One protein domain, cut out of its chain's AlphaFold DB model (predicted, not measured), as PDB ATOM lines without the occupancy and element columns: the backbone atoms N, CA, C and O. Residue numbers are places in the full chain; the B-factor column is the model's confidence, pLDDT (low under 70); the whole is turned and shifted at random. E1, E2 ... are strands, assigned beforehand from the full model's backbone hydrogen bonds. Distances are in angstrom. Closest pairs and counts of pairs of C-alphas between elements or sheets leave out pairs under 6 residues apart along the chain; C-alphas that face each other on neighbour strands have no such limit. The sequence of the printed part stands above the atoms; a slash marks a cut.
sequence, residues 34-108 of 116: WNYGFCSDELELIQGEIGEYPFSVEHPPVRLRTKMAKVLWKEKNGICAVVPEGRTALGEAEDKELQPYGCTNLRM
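What this domain is: This is residues 34 to 108 of the 116 residues of an uncharacterized protein of Blautia sp. AM16-16B (UniProt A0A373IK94). With little regular structure, this is a small, strongly twisted sheet along one long bent strand, E3, with E1 and E2 on one side and E4 on the other; long loops, residues 48 to 61 and 71 to 93, arc out from its two ends. The printed part has 75 residues, no named helix and four strands, E1 E2 E3 E4, in a branched antiparallel sheet. The class is all strand, with only 21 residues in named elements. It is loose, radius of gyration of the C-alphas 14.3 A, and flat, spanning 41 by 30 by 14 A.

Where its parts are: E1, residues 36 to 38, is 7.0 A long from C-alpha 36 at (12.101, -15.398, -21.835). E2, residues 44 to 47, is 9.7 A long. E3, residues 62 to 70, is 23.9 A long and bends by 62 degrees at residue 67. E4, residues 94 to 98, is 12.6 A long to C-alpha 98 at (13.175, -6.520, -29.428).

How they stand to each other: E1 is antiparallel to E3, N 37 to O 69 being 2.9 A. E2, E3 and E4 form a meander, each strand the antiparallel neighbour of the one before, in two hairpins: N 46 to O 63 is 2.9 A, N 66 to O 96 3.0 A. E1 is apart from E2 and E4.

The domain as a whole: The farthest C-alphas, Glu 52 and Gly 86, are 41.7 A apart. The printed part has no cut; the links E2 to E3 and E3 to E4 are long. No printed residue is under 70 in pLDDT.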
ATOM      1  N   TRP A  34       5.955 -15.342 -23.497       95.81
ATOM      2  CA  TRP A  34       6.542 -14.139 -22.900       95.81
ATOM      3  C   TRP A  34       7.654 -14.446 -21.890       95.81
ATOM      4  O   TRP A  34       8.440 -13.566 -21.541       95.81
ATOM      5  N   ASN A  35       7.760 -15.697 -21.443       97.00
ATOM      6  CA  ASN A  35       8.627 -16.151 -20.361       97.00
ATOM      7  C   ASN A  35      10.076 -16.388 -20.821       97.00
ATOM      8  O   ASN A  35      10.602 -17.492 -20.706       97.00
ATOM      9  N   TYR A  36      10.731 -15.344 -21.324       97.75
ATOM     10  CA  TYR A  36      12.101 -15.398 -21.835       97.75
ATOM     11  C   TYR A  36      13.091 -14.636 -20.952       97.75
ATOM     12  O   TYR A  36      12.757 -13.630 -20.322       97.75
ATOM     13  N   GLY A  37      14.340 -15.095 -20.957       97.81
ATOM     14  CA  GLY A  37      15.493 -14.377 -20.424       97.81
ATOM     15  C   GLY A  37      16.666 -14.371 -21.404       97.81
ATOM     16  O   GLY A  37      16.748 -15.214 -22.298       97.81
ATOM     17  N   PHE A  38      17.564 -13.404 -21.249       98.00
ATOM     18  CA  PHE A  38      18.759 -13.249 -22.076       98.00
ATOM     19  C   PHE A  38      19.762 -14.366 -21.797       98.00
ATOM     20  O   PHE A  38      20.132 -14.588 -20.642       98.00
ATOM     21  N   CYS A  39      20.218 -15.050 -22.845       97.12
ATOM     22  CA  CYS A  39      21.285 -16.055 -22.766       97.12
ATOM     23  C   CYS A  39      22.528 -15.673 -23.589       97.12
ATOM     24  O   CYS A  39      23.488 -16.440 -23.629       97.12
ATOM     25  N   SER A  40      22.509 -14.495 -24.219       95.94
ATOM     26  CA  SER A  40      23.621 -13.883 -24.942       95.94
ATOM     27  C   SER A  40      23.622 -12.373 -24.704       95.94
ATOM     28  O   SER A  40      22.561 -11.772 -24.517       95.94
ATOM     29  N   ASP A  41      24.806 -11.771 -24.691       95.94
ATOM     30  CA  ASP A  41      25.033 -10.325 -24.717       95.94
ATOM     31  C   ASP A  41      25.263  -9.783 -26.135       95.94
ATOM     32  O   ASP A  41      25.362  -8.569 -26.329       95.94
ATOM     33  N   GLU A  42      25.270 -10.658 -27.141       97.75
ATOM     34  CA  GLU A  42      25.314 -10.273 -28.545       97.75
ATOM     35  C   GLU A  42      23.965  -9.683 -28.983       97.75
ATOM     36  O   GLU A  42      22.906 -10.317 -28.882       97.75
ATOM     37  N   LEU A  43      24.016  -8.450 -29.489       97.81
ATOM     38  CA  LEU A  43      22.869  -7.704 -29.998       97.81
ATOM     39  C   LEU A  43      23.138  -7.291 -31.448       97.81
ATOM     40  O   LEU A  43      24.024  -6.482 -31.722       97.81
ATOM     41  N   GLU A  44      22.341  -7.807 -32.374       98.50
ATOM     42  CA  GLU A  44      22.325  -7.358 -33.764       98.50
ATOM     43  C   GLU A  44      21.380  -6.155 -33.884       98.50
ATOM     44  O   GLU A  44      20.173  -6.270 -33.654       98.50
ATOM     45  N   LEU A  45      21.919  -4.989 -34.250       98.25
ATOM     46  CA  LEU A  45      21.114  -3.813 -34.569       98.25
ATOM     47  C   LEU A  45      20.512  -3.954 -35.967       98.25
ATOM     48  O   LEU A  45      21.237  -4.029 -36.955       98.25
ATOM     49  N   ILE A  46      19.186  -3.894 -36.050       98.12
ATOM     50  CA  ILE A  46      18.446  -3.901 -37.311       98.12
ATOM     51  C   ILE A  46      17.816  -2.523 -37.491       98.12
ATOM     52  O   ILE A  46      16.920  -2.135 -36.737       98.12
ATOM     53  N   GLN A  47      18.285  -1.784 -38.494       97.38
ATOM     54  CA  GLN A  47      17.736  -0.481 -38.865       97.38
ATOM     55  C   GLN A  47      16.779  -0.637 -40.047       97.38
ATOM     56  O   GLN A  47      17.083  -1.326 -41.019       97.38
ATOM     57  N   GLY A  48      15.619   0.001 -39.947       94.19
ATOM     58  CA  GLY A  48      14.635   0.128 -41.012       94.19
ATOM     59  C   GLY A  48      14.381   1.594 -41.353       94.19
ATOM     60  O   GLY A  48      14.980   2.506 -40.782       94.19
ATOM     61  N   GLU A  49      13.471   1.818 -42.291       95.75
ATOM     62  CA  GLU A  49      13.024   3.160 -42.649       95.75
ATOM     63  C   GLU A  49      11.993   3.684 -41.640       95.75
ATOM     64  O   GLU A  49      11.244   2.921 -41.026       95.75
ATOM     65  N   ILE A  50      11.936   5.008 -41.479       96.12
ATOM     66  CA  ILE A  50      10.849   5.656 -40.742       96.12
ATOM     67  C   ILE A  50       9.642   5.714 -41.680       96.12
ATOM     68  O   ILE A  50       9.634   6.491 -42.632       96.12
ATOM     69  N   GLY A  51       8.645   4.870 -41.417       93.00
ATOM     70  CA  GLY A  51       7.392   4.862 -42.169       93.00
ATOM     71  C   GLY A  51       6.475   6.044 -41.835       93.00
ATOM     72  O   GLY A  51       6.832   6.944 -41.076       93.00
ATOM     73  N   GLU A  52       5.246   5.997 -42.358       95.88
ATOM     74  CA  GLU A  52       4.189   6.984 -42.070       95.88
ATOM     75  C   GLU A  52       3.958   7.165 -40.560       95.88
ATOM     76  O   GLU A  52       3.753   8.281 -40.082       95.88
ATOM     77  N   TYR A  53       4.066   6.066 -39.806       94.38
ATOM     78  CA  TYR A  53       3.968   6.041 -38.351       94.38
ATOM     79  C   TYR A  53       5.338   5.711 -37.739       94.38
ATOM     80  O   TYR A  53       5.738   4.543 -37.739       94.38
ATOM     81  N   PRO A  54       6.051   6.694 -37.149       93.38
ATOM     82  CA  PRO A  54       7.376   6.477 -36.556       93.38
ATOM     83  C   PRO A  54       7.405   5.447 -35.416       93.38
ATOM     84  O   PRO A  54       8.457   4.897 -35.103       93.38
ATOM     85  N   PHE A  55       6.250   5.191 -34.797       95.38
ATOM     86  CA  PHE A  55       6.067   4.246 -33.697       95.38
ATOM     87  C   PHE A  55       5.196   3.047 -34.105       95.38
ATOM     88  O   PHE A  55       4.356   2.587 -33.338       95.38
ATOM     89  N   SER A  56       5.350   2.570 -35.342       95.31
ATOM     90  CA  SER A  56       4.590   1.421 -35.840       95.31
ATOM     91  C   SER A  56       4.931   0.139 -35.078       95.31
ATOM     92  O   SER A  56       6.102  -0.188 -34.883       95.31
ATOM     93  N   VAL A  57       3.896  -0.611 -34.687       94.50
ATOM     94  CA  VAL A  57       4.051  -1.940 -34.076       94.50
ATOM     95  C   VAL A  57       4.532  -2.971 -35.092       94.50
ATOM     96  O   VAL A  57       5.372  -3.808 -34.767       94.50
ATOM     97  N   GLU A  58       4.022  -2.883 -36.318       93.44
ATOM     98  CA  GLU A  58       4.305  -3.820 -37.409       93.44
ATOM     99  C   GLU A  58       5.627  -3.495 -38.117       93.44
ATOM    100  O   GLU A  58       6.342  -4.388 -38.574       93.44
ATOM    101  N   HIS A  59       5.975  -2.208 -38.192       95.12
ATOM    102  CA  HIS A  59       7.137  -1.708 -38.926       95.12
ATOM    103  C   HIS A  59       7.983  -0.747 -38.074       95.12
ATOM    104  O   HIS A  59       8.133   0.423 -38.433       95.12
ATOM    105  N   PRO A  60       8.534  -1.200 -36.931       96.56
ATOM    106  CA  PRO A  60       9.401  -0.362 -36.116       96.56
ATOM    107  C   PRO A  60      10.686  -0.002 -36.891       96.56
ATOM    108  O   PRO A  60      11.332  -0.895 -37.452       96.56
ATOM    109  N   PRO A  61      11.119   1.273 -36.882       96.94
ATOM    110  CA  PRO A  61      12.296   1.722 -37.634       96.94
ATOM    111  C   PRO A  61      13.621   1.222 -37.043       96.94
ATOM    112  O   PRO A  61      14.672   1.327 -37.668       96.94
ATOM    113  N   VAL A  62      13.603   0.679 -35.824       97.44
ATOM    114  CA  VAL A  62      14.768   0.065 -35.190       97.44
ATOM    115  C   VAL A  62      14.344  -1.150 -34.376       97.44
ATOM    116  O   VAL A  62      13.329  -1.117 -33.678       97.44
ATOM    117  N   ARG A  63      15.136  -2.216 -34.459       97.75
ATOM    118  CA  ARG A  63      14.998  -3.445 -33.673       97.75
ATOM    119  C   ARG A  63      16.367  -3.931 -33.212       97.75
ATOM    120  O   ARG A  63      17.389  -3.580 -33.798       97.75
ATOM    121  N   LEU A  64      16.372  -4.758 -32.175       97.88
ATOM    122  CA  LEU A  64      17.532  -5.550 -31.774       97.88
ATOM    123  C   LEU A  64      17.181  -7.025 -31.919       97.88
ATOM    124  O   LEU A  64      16.142  -7.440 -31.409       97.88
ATOM    125  N   ARG A  65      18.032  -7.819 -32.563       98.38
ATOM    126  CA  ARG A  65      17.931  -9.281 -32.535       98.38
ATOM    127  C   ARG A  65      18.972  -9.847 -31.582       98.38
ATOM    128  O   ARG A  65      20.107  -9.380 -31.537       98.38
ATOM    129  N   THR A  66      18.568 -10.825 -30.786       98.12
ATOM    130  CA  THR A  66      19.440 -11.497 -29.820       98.12
ATOM    131  C   THR A  66      18.954 -12.914 -29.545       98.12
ATOM    132  O   THR A  66      17.862 -13.301 -29.969       98.12
ATOM    133  N   LYS A  67      19.755 -13.683 -28.808       98.12
ATOM    134  CA  LYS A  67      19.400 -15.019 -28.338       98.12
ATOM    135  C   LYS A  67      18.810 -14.948 -26.934       98.12
ATOM    136  O   LYS A  67      19.407 -14.392 -26.007       98.12
ATOM    137  N   MET A  68      17.642 -15.550 -26.765       98.19
ATOM    138  CA  MET A  68      16.974 -15.688 -25.472       98.19
ATOM    139  C   MET A  68      16.533 -17.134 -25.277       98.19
ATOM    140  O   MET A  68      16.293 -17.846 -26.245       98.19
ATOM    141  N   ALA A  69      16.396 -17.576 -24.033       98.12
ATOM    142  CA  ALA A  69      15.842 -18.892 -23.725       98.12
ATOM    143  C   ALA A  69      14.647 -18.755 -22.787       98.12
ATOM    144  O   ALA A  69      14.561 -17.810 -21.993       98.12
ATOM    145  N   LYS A  70      13.718 -19.708 -22.878       97.75
ATOM    146  CA  LYS A  70      12.582 -19.767 -21.960       97.75
ATOM    147  C   LYS A  70      13.063 -20.007 -20.534       97.75
ATOM    148  O   LYS A  70      14.005 -20.762 -20.300       97.75
ATOM    149  N   VAL A  71      12.380 -19.395 -19.577       97.62
ATOM    150  CA  VAL A  71      12.631 -19.529 -18.142       97.62
ATOM    151  C   VAL A  71      11.326 -19.839 -17.421       97.62
ATOM    152  O   VAL A  71      10.239 -19.507 -17.905       97.62
ATOM    153  N   LEU A  72      11.414 -20.494 -16.263       96.88
ATOM    154  CA  LEU A  72      10.242 -20.754 -15.437       96.88
ATOM    155  C   LEU A  72       9.727 -19.439 -14.846       96.88
ATOM    156  O   LEU A  72      10.240 -18.944 -13.842       96.88
ATOM    157  N   TRP A  73       8.700 -18.882 -15.479       97.00
ATOM    158  CA  TRP A  73       8.062 -17.643 -15.067       97.00
ATOM    159  C   TRP A  73       6.559 -17.867 -14.993       97.00
ATOM    160  O   TRP A  73       5.911 -18.127 -16.002       97.00
ATOM    161  N   LYS A  74       6.007 -17.829 -13.779       95.12
ATOM    162  CA  LYS A  74       4.588 -18.117 -13.571       95.12
ATOM    163  C   LYS A  74       3.714 -16.927 -13.919       95.12
ATOM    164  O   LYS A  74       4.085 -15.778 -13.686       95.12
ATOM    165  N   GLU A  75       2.526 -17.232 -14.416       94.00
ATOM    166  CA  GLU A  75       1.415 -16.295 -14.450       94.00
ATOM    167  C   GLU A  75       0.785 -16.179 -13.052       94.00
ATOM    168  O   GLU A  75       0.704 -17.152 -12.296       94.00
ATOM    169  N   LYS A  76       0.334 -14.979 -12.705       91.38
ATOM    170  CA  LYS A  76      -0.424 -14.659 -11.504       91.38
ATOM    171  C   LYS A  76      -1.525 -13.665 -11.874       91.38
ATOM    172  O   LYS A  76      -1.243 -12.491 -12.080       91.38
ATOM    173  N   ASN A  77      -2.775 -14.124 -11.885       88.00
ATOM    174  CA  ASN A  77      -3.962 -13.308 -12.177       88.00
ATOM    175  C   ASN A  77      -3.920 -12.630 -13.564       88.00
ATOM    176  O   ASN A  77      -4.145 -11.425 -13.657       88.00
ATOM    177  N   GLY A  78      -3.592 -13.371 -14.630       84.12
ATOM    178  CA  GLY A  78      -3.560 -12.827 -15.993       84.12
ATOM    179  C   GLY A  78      -2.325 -11.986 -16.333       84.12
ATOM    180  O   GLY A  78      -2.222 -11.479 -17.446       84.12
ATOM    181  N   ILE A  79      -1.373 -11.834 -15.405       88.56
ATOM    182  CA  ILE A  79      -0.097 -11.144 -15.637       88.56
ATOM    183  C   ILE A  79       1.083 -12.016 -15.209       88.56
ATOM    184  O   ILE A  79       0.934 -12.932 -14.405       88.56
ATOM    185  N   CYS A  80       2.281 -11.729 -15.714       92.75
ATOM    186  CA  CYS A  80       3.490 -12.386 -15.221       92.75
ATOM    187  C   CYS A  80       3.713 -12.097 -13.722       92.75
ATOM    188  O   CYS A  80       3.401 -11.016 -13.214       92.75
ATOM    189  N   ALA A  81       4.270 -13.066 -12.995       95.06
ATOM    190  CA  ALA A  81       4.787 -12.831 -11.653       95.06
ATOM    191  C   ALA A  81       5.887 -11.754 -11.690       95.06
ATOM    192  O   ALA A  81       6.552 -11.569 -12.703       95.06
ATOM    193  N   VAL A  82       6.125 -11.071 -10.567       93.62
ATOM    194  CA  VAL A  82       7.102  -9.962 -10.493       93.62
ATOM    195  C   VAL A  82       8.507 -10.390 -10.934       93.62
ATOM    196  O   VAL A  82       9.226  -9.619 -11.557       93.62
ATOM    197  N   VAL A  83       8.888 -11.630 -10.628       95.25
ATOM    198  CA  VAL A  83      10.155 -12.247 -11.026       95.25
ATOM    199  C   VAL A  83       9.907 -13.700 -11.442       95.25
ATOM    200  O   VAL A  83       8.937 -14.303 -10.964       95.25
ATOM    201  N   PRO A  84      10.759 -14.281 -12.303       96.06
ATOM    202  CA  PRO A  84      10.714 -15.712 -12.576       96.06
ATOM    203  C   PRO A  84      11.070 -16.510 -11.315       96.06
ATOM    204  O   PRO A  84      11.756 -16.014 -10.420       96.06
ATOM    205  N   GLU A  85      10.643 -17.768 -11.251       95.44
ATOM    206  CA  GLU A  85      10.938 -18.645 -10.106       95.44
ATOM    207  C   GLU A  85      12.405 -19.073 -10.052       95.44
ATOM    208  O   GLU A  85      12.924 -19.426  -8.997       95.44
ATOM    209  N   GLY A  86      13.079 -19.024 -11.198       93.88
ATOM    210  CA  GLY A  86      14.490 -19.332 -11.344       93.88
ATOM    211  C   GLY A  86      15.074 -18.647 -12.570       93.88
ATOM    212  O   GLY A  86      14.391 -17.909 -13.273       93.88
ATOM    213  N   ARG A  87      16.363 -18.878 -12.823       95.94
ATOM    214  CA  ARG A  87      17.085 -18.341 -13.992       95.94
ATOM    215  C   ARG A  87      17.745 -19.433 -14.832       95.94
ATOM    216  O   ARG A  87      18.595 -19.135 -15.658       95.94
ATOM    217  N   THR A  88      17.363 -20.685 -14.618       97.38
ATOM    218  CA  THR A  88      17.812 -21.811 -15.434       97.38
ATOM    219  C   THR A  88      17.008 -21.841 -16.728       97.38
ATOM    220  O   THR A  88      15.779 -21.714 -16.699       97.38
ATOM    221  N   ALA A  89      17.695 -21.981 -17.855       97.50
ATOM    222  CA  ALA A  89      17.066 -22.120 -19.159       97.50
ATOM    223  C   ALA A  89      16.248 -23.421 -19.224       97.50
ATOM    224  O   ALA A  89      16.717 -24.487 -18.831       97.50
ATOM    225  N   LEU A  90      15.019 -23.335 -19.732       96.81
ATOM    226  CA  LEU A  90      14.120 -24.484 -19.905       96.81
ATOM    227  C   LEU A  90      14.269 -25.174 -21.268       96.81
ATOM    228  O   LEU A  90      13.592 -26.164 -21.532       96.81
ATOM    229  N   GLY A  91      15.114 -24.646 -22.147       94.69
ATOM    230  CA  GLY A  91      15.280 -25.144 -23.502       94.69
ATOM    231  C   GLY A  91      16.427 -24.456 -24.224       94.69
ATOM    232  O   GLY A  91      17.232 -23.743 -23.619       94.69
ATOM    233  N   GLU A  92      16.496 -24.694 -25.529       96.12
ATOM    234  CA  GLU A  92      17.502 -24.087 -26.390       96.12
ATOM    235  C   GLU A  92      17.275 -22.582 -26.568       96.12
ATOM    236  O   GLU A  92      16.205 -22.039 -26.290       96.12
ATOM    237  N   ALA A  93      18.327 -21.901 -27.011       97.31
ATOM    238  CA  ALA A  93      18.263 -20.486 -27.317       97.31
ATOM    239  C   ALA A  93      17.505 -20.248 -28.633       97.31
ATOM    240  O   ALA A  93      17.816 -20.850 -29.660       97.31
ATOM    241  N   GLU A  94      16.572 -19.306 -28.609       97.69
ATOM    242  CA  GLU A  94      15.766 -18.863 -29.743       97.69
ATOM    243  C   GLU A  94      16.187 -17.443 -30.154       97.69
ATOM    244  O   GLU A  94      16.549 -16.623 -29.304       97.69
ATOM    245  N   ASP A  95      16.125 -17.131 -31.451       97.94
ATOM    246  CA  ASP A  95      16.230 -15.741 -31.907       97.94
ATOM    247  C   ASP A  95      14.978 -14.970 -31.499       97.94
ATOM    248  O   ASP A  95      13.855 -15.353 -31.837       97.94
ATOM    249  N   LYS A  96      15.167 -13.855 -30.798       97.81
ATOM    250  CA  LYS A  96      14.095 -12.926 -30.446       97.81
ATOM    251  C   LYS A  96      14.425 -11.536 -30.962       97.81
ATOM    252  O   LYS A  96      15.555 -11.066 -30.843       97.81
ATOM    253  N   GLU A  97      13.407 -10.871 -31.495       97.00
ATOM    254  CA  GLU A  97      13.474  -9.457 -31.841       97.00
ATOM    255  C   GLU A  97      12.881  -8.614 -30.710       97.00
ATOM    256  O   GLU A  97      11.826  -8.910 -30.146       97.00
ATOM    257  N   LEU A  98      13.590  -7.549 -30.362       97.38
ATOM    258  CA  LEU A  98      13.175  -6.520 -29.428       97.38
ATOM    259  C   LEU A  98      12.920  -5.240 -30.217       97.38
ATOM    260  O   LEU A  98      13.670  -4.908 -31.131       97.38
ATOM    261  N   GLN A  99      11.893  -4.495 -29.821       96.19
ATOM    262  CA  GLN A  99      11.557  -3.212 -30.430       96.19
ATOM    263  C   GLN A  99      11.308  -2.144 -29.360       96.19
ATOM    264  O   GLN A  99      11.052  -2.489 -28.197       96.19
ATOM    265  N   PRO A 100      11.402  -0.849 -29.719       95.38
ATOM    266  CA  PRO A 100      11.158   0.247 -28.798       95.38
ATOM    267  C   PRO A 100       9.786   0.151 -28.145       95.38
ATOM    268  O   PRO A 100       8.820  -0.300 -28.757       95.38
ATOM    269  N   TYR A 101       9.687   0.667 -26.922       93.81
ATOM    270  CA  TYR A 101       8.430   0.703 -26.180       93.81
ATOM    271  C   TYR A 101       7.262   1.258 -27.001       93.81
ATOM    272  O   TYR A 101       6.220   0.616 -27.087       93.81
ATOM    273  N   GLY A 102       7.454   2.430 -27.615       94.75
ATOM    274  CA  GLY A 102       6.394   3.108 -28.361       94.75
ATOM    275  C   GLY A 102       5.865   2.294 -29.540       94.75
ATOM    276  O   GLY A 102       4.773   2.556 -30.010       94.75
ATOM    277  N   CYS A 103       6.614   1.283 -29.979       96.25
ATOM    278  CA  CYS A 103       6.225   0.376 -31.043       96.25
ATOM    279  C   CYS A 103       5.546  -0.894 -30.503       96.25
ATOM    280  O   CYS A 103       5.536  -1.885 -31.203       96.25
ATOM    281  N   THR A 104       5.038  -0.980 -29.270       95.06
ATOM    282  CA  THR A 104       4.437  -2.231 -28.742       95.06
ATOM    283  C   THR A 104       3.076  -2.000 -28.099       95.06
ATOM    284  O   THR A 104       2.897  -1.009 -27.400       95.06
ATOM    285  N   ASN A 105       2.151  -2.952 -28.276       93.81
ATOM    286  CA  ASN A 105       0.845  -2.954 -27.600       93.81
ATOM    287  C   ASN A 105       0.898  -3.719 -26.263       93.81
ATOM    288  O   ASN A 105       0.493  -3.197 -25.229       93.81
ATOM    289  N   LEU A 106       1.461  -4.934 -26.274       94.38
ATOM    290  CA  LEU A 106       1.730  -5.757 -25.091       94.38
ATOM    291  C   LEU A 106       3.208  -6.174 -25.092       94.38
ATOM    292  O   LEU A 106       3.795  -6.393 -26.155       94.38
ATOM    293  N   ARG A 107       3.847  -6.230 -23.916       95.06
ATOM    294  CA  ARG A 107       5.299  -6.447 -23.825       95.06
ATOM    295  C   ARG A 107       5.775  -6.964 -22.470       95.06
ATOM    296  O   ARG A 107       5.202  -6.626 -21.437       95.06
ATOM    297  N   MET A 108       6.931  -7.625 -22.485       95.50
ATOM    298  CA  MET A 108       7.813  -7.714 -21.315       95.50
ATOM    299  C   MET A 108       8.766  -6.518 -21.289       95.50
ATOM    300  O   MET A 108       9.411  -6.219 -22.302       95.50
TER     301      MET A 108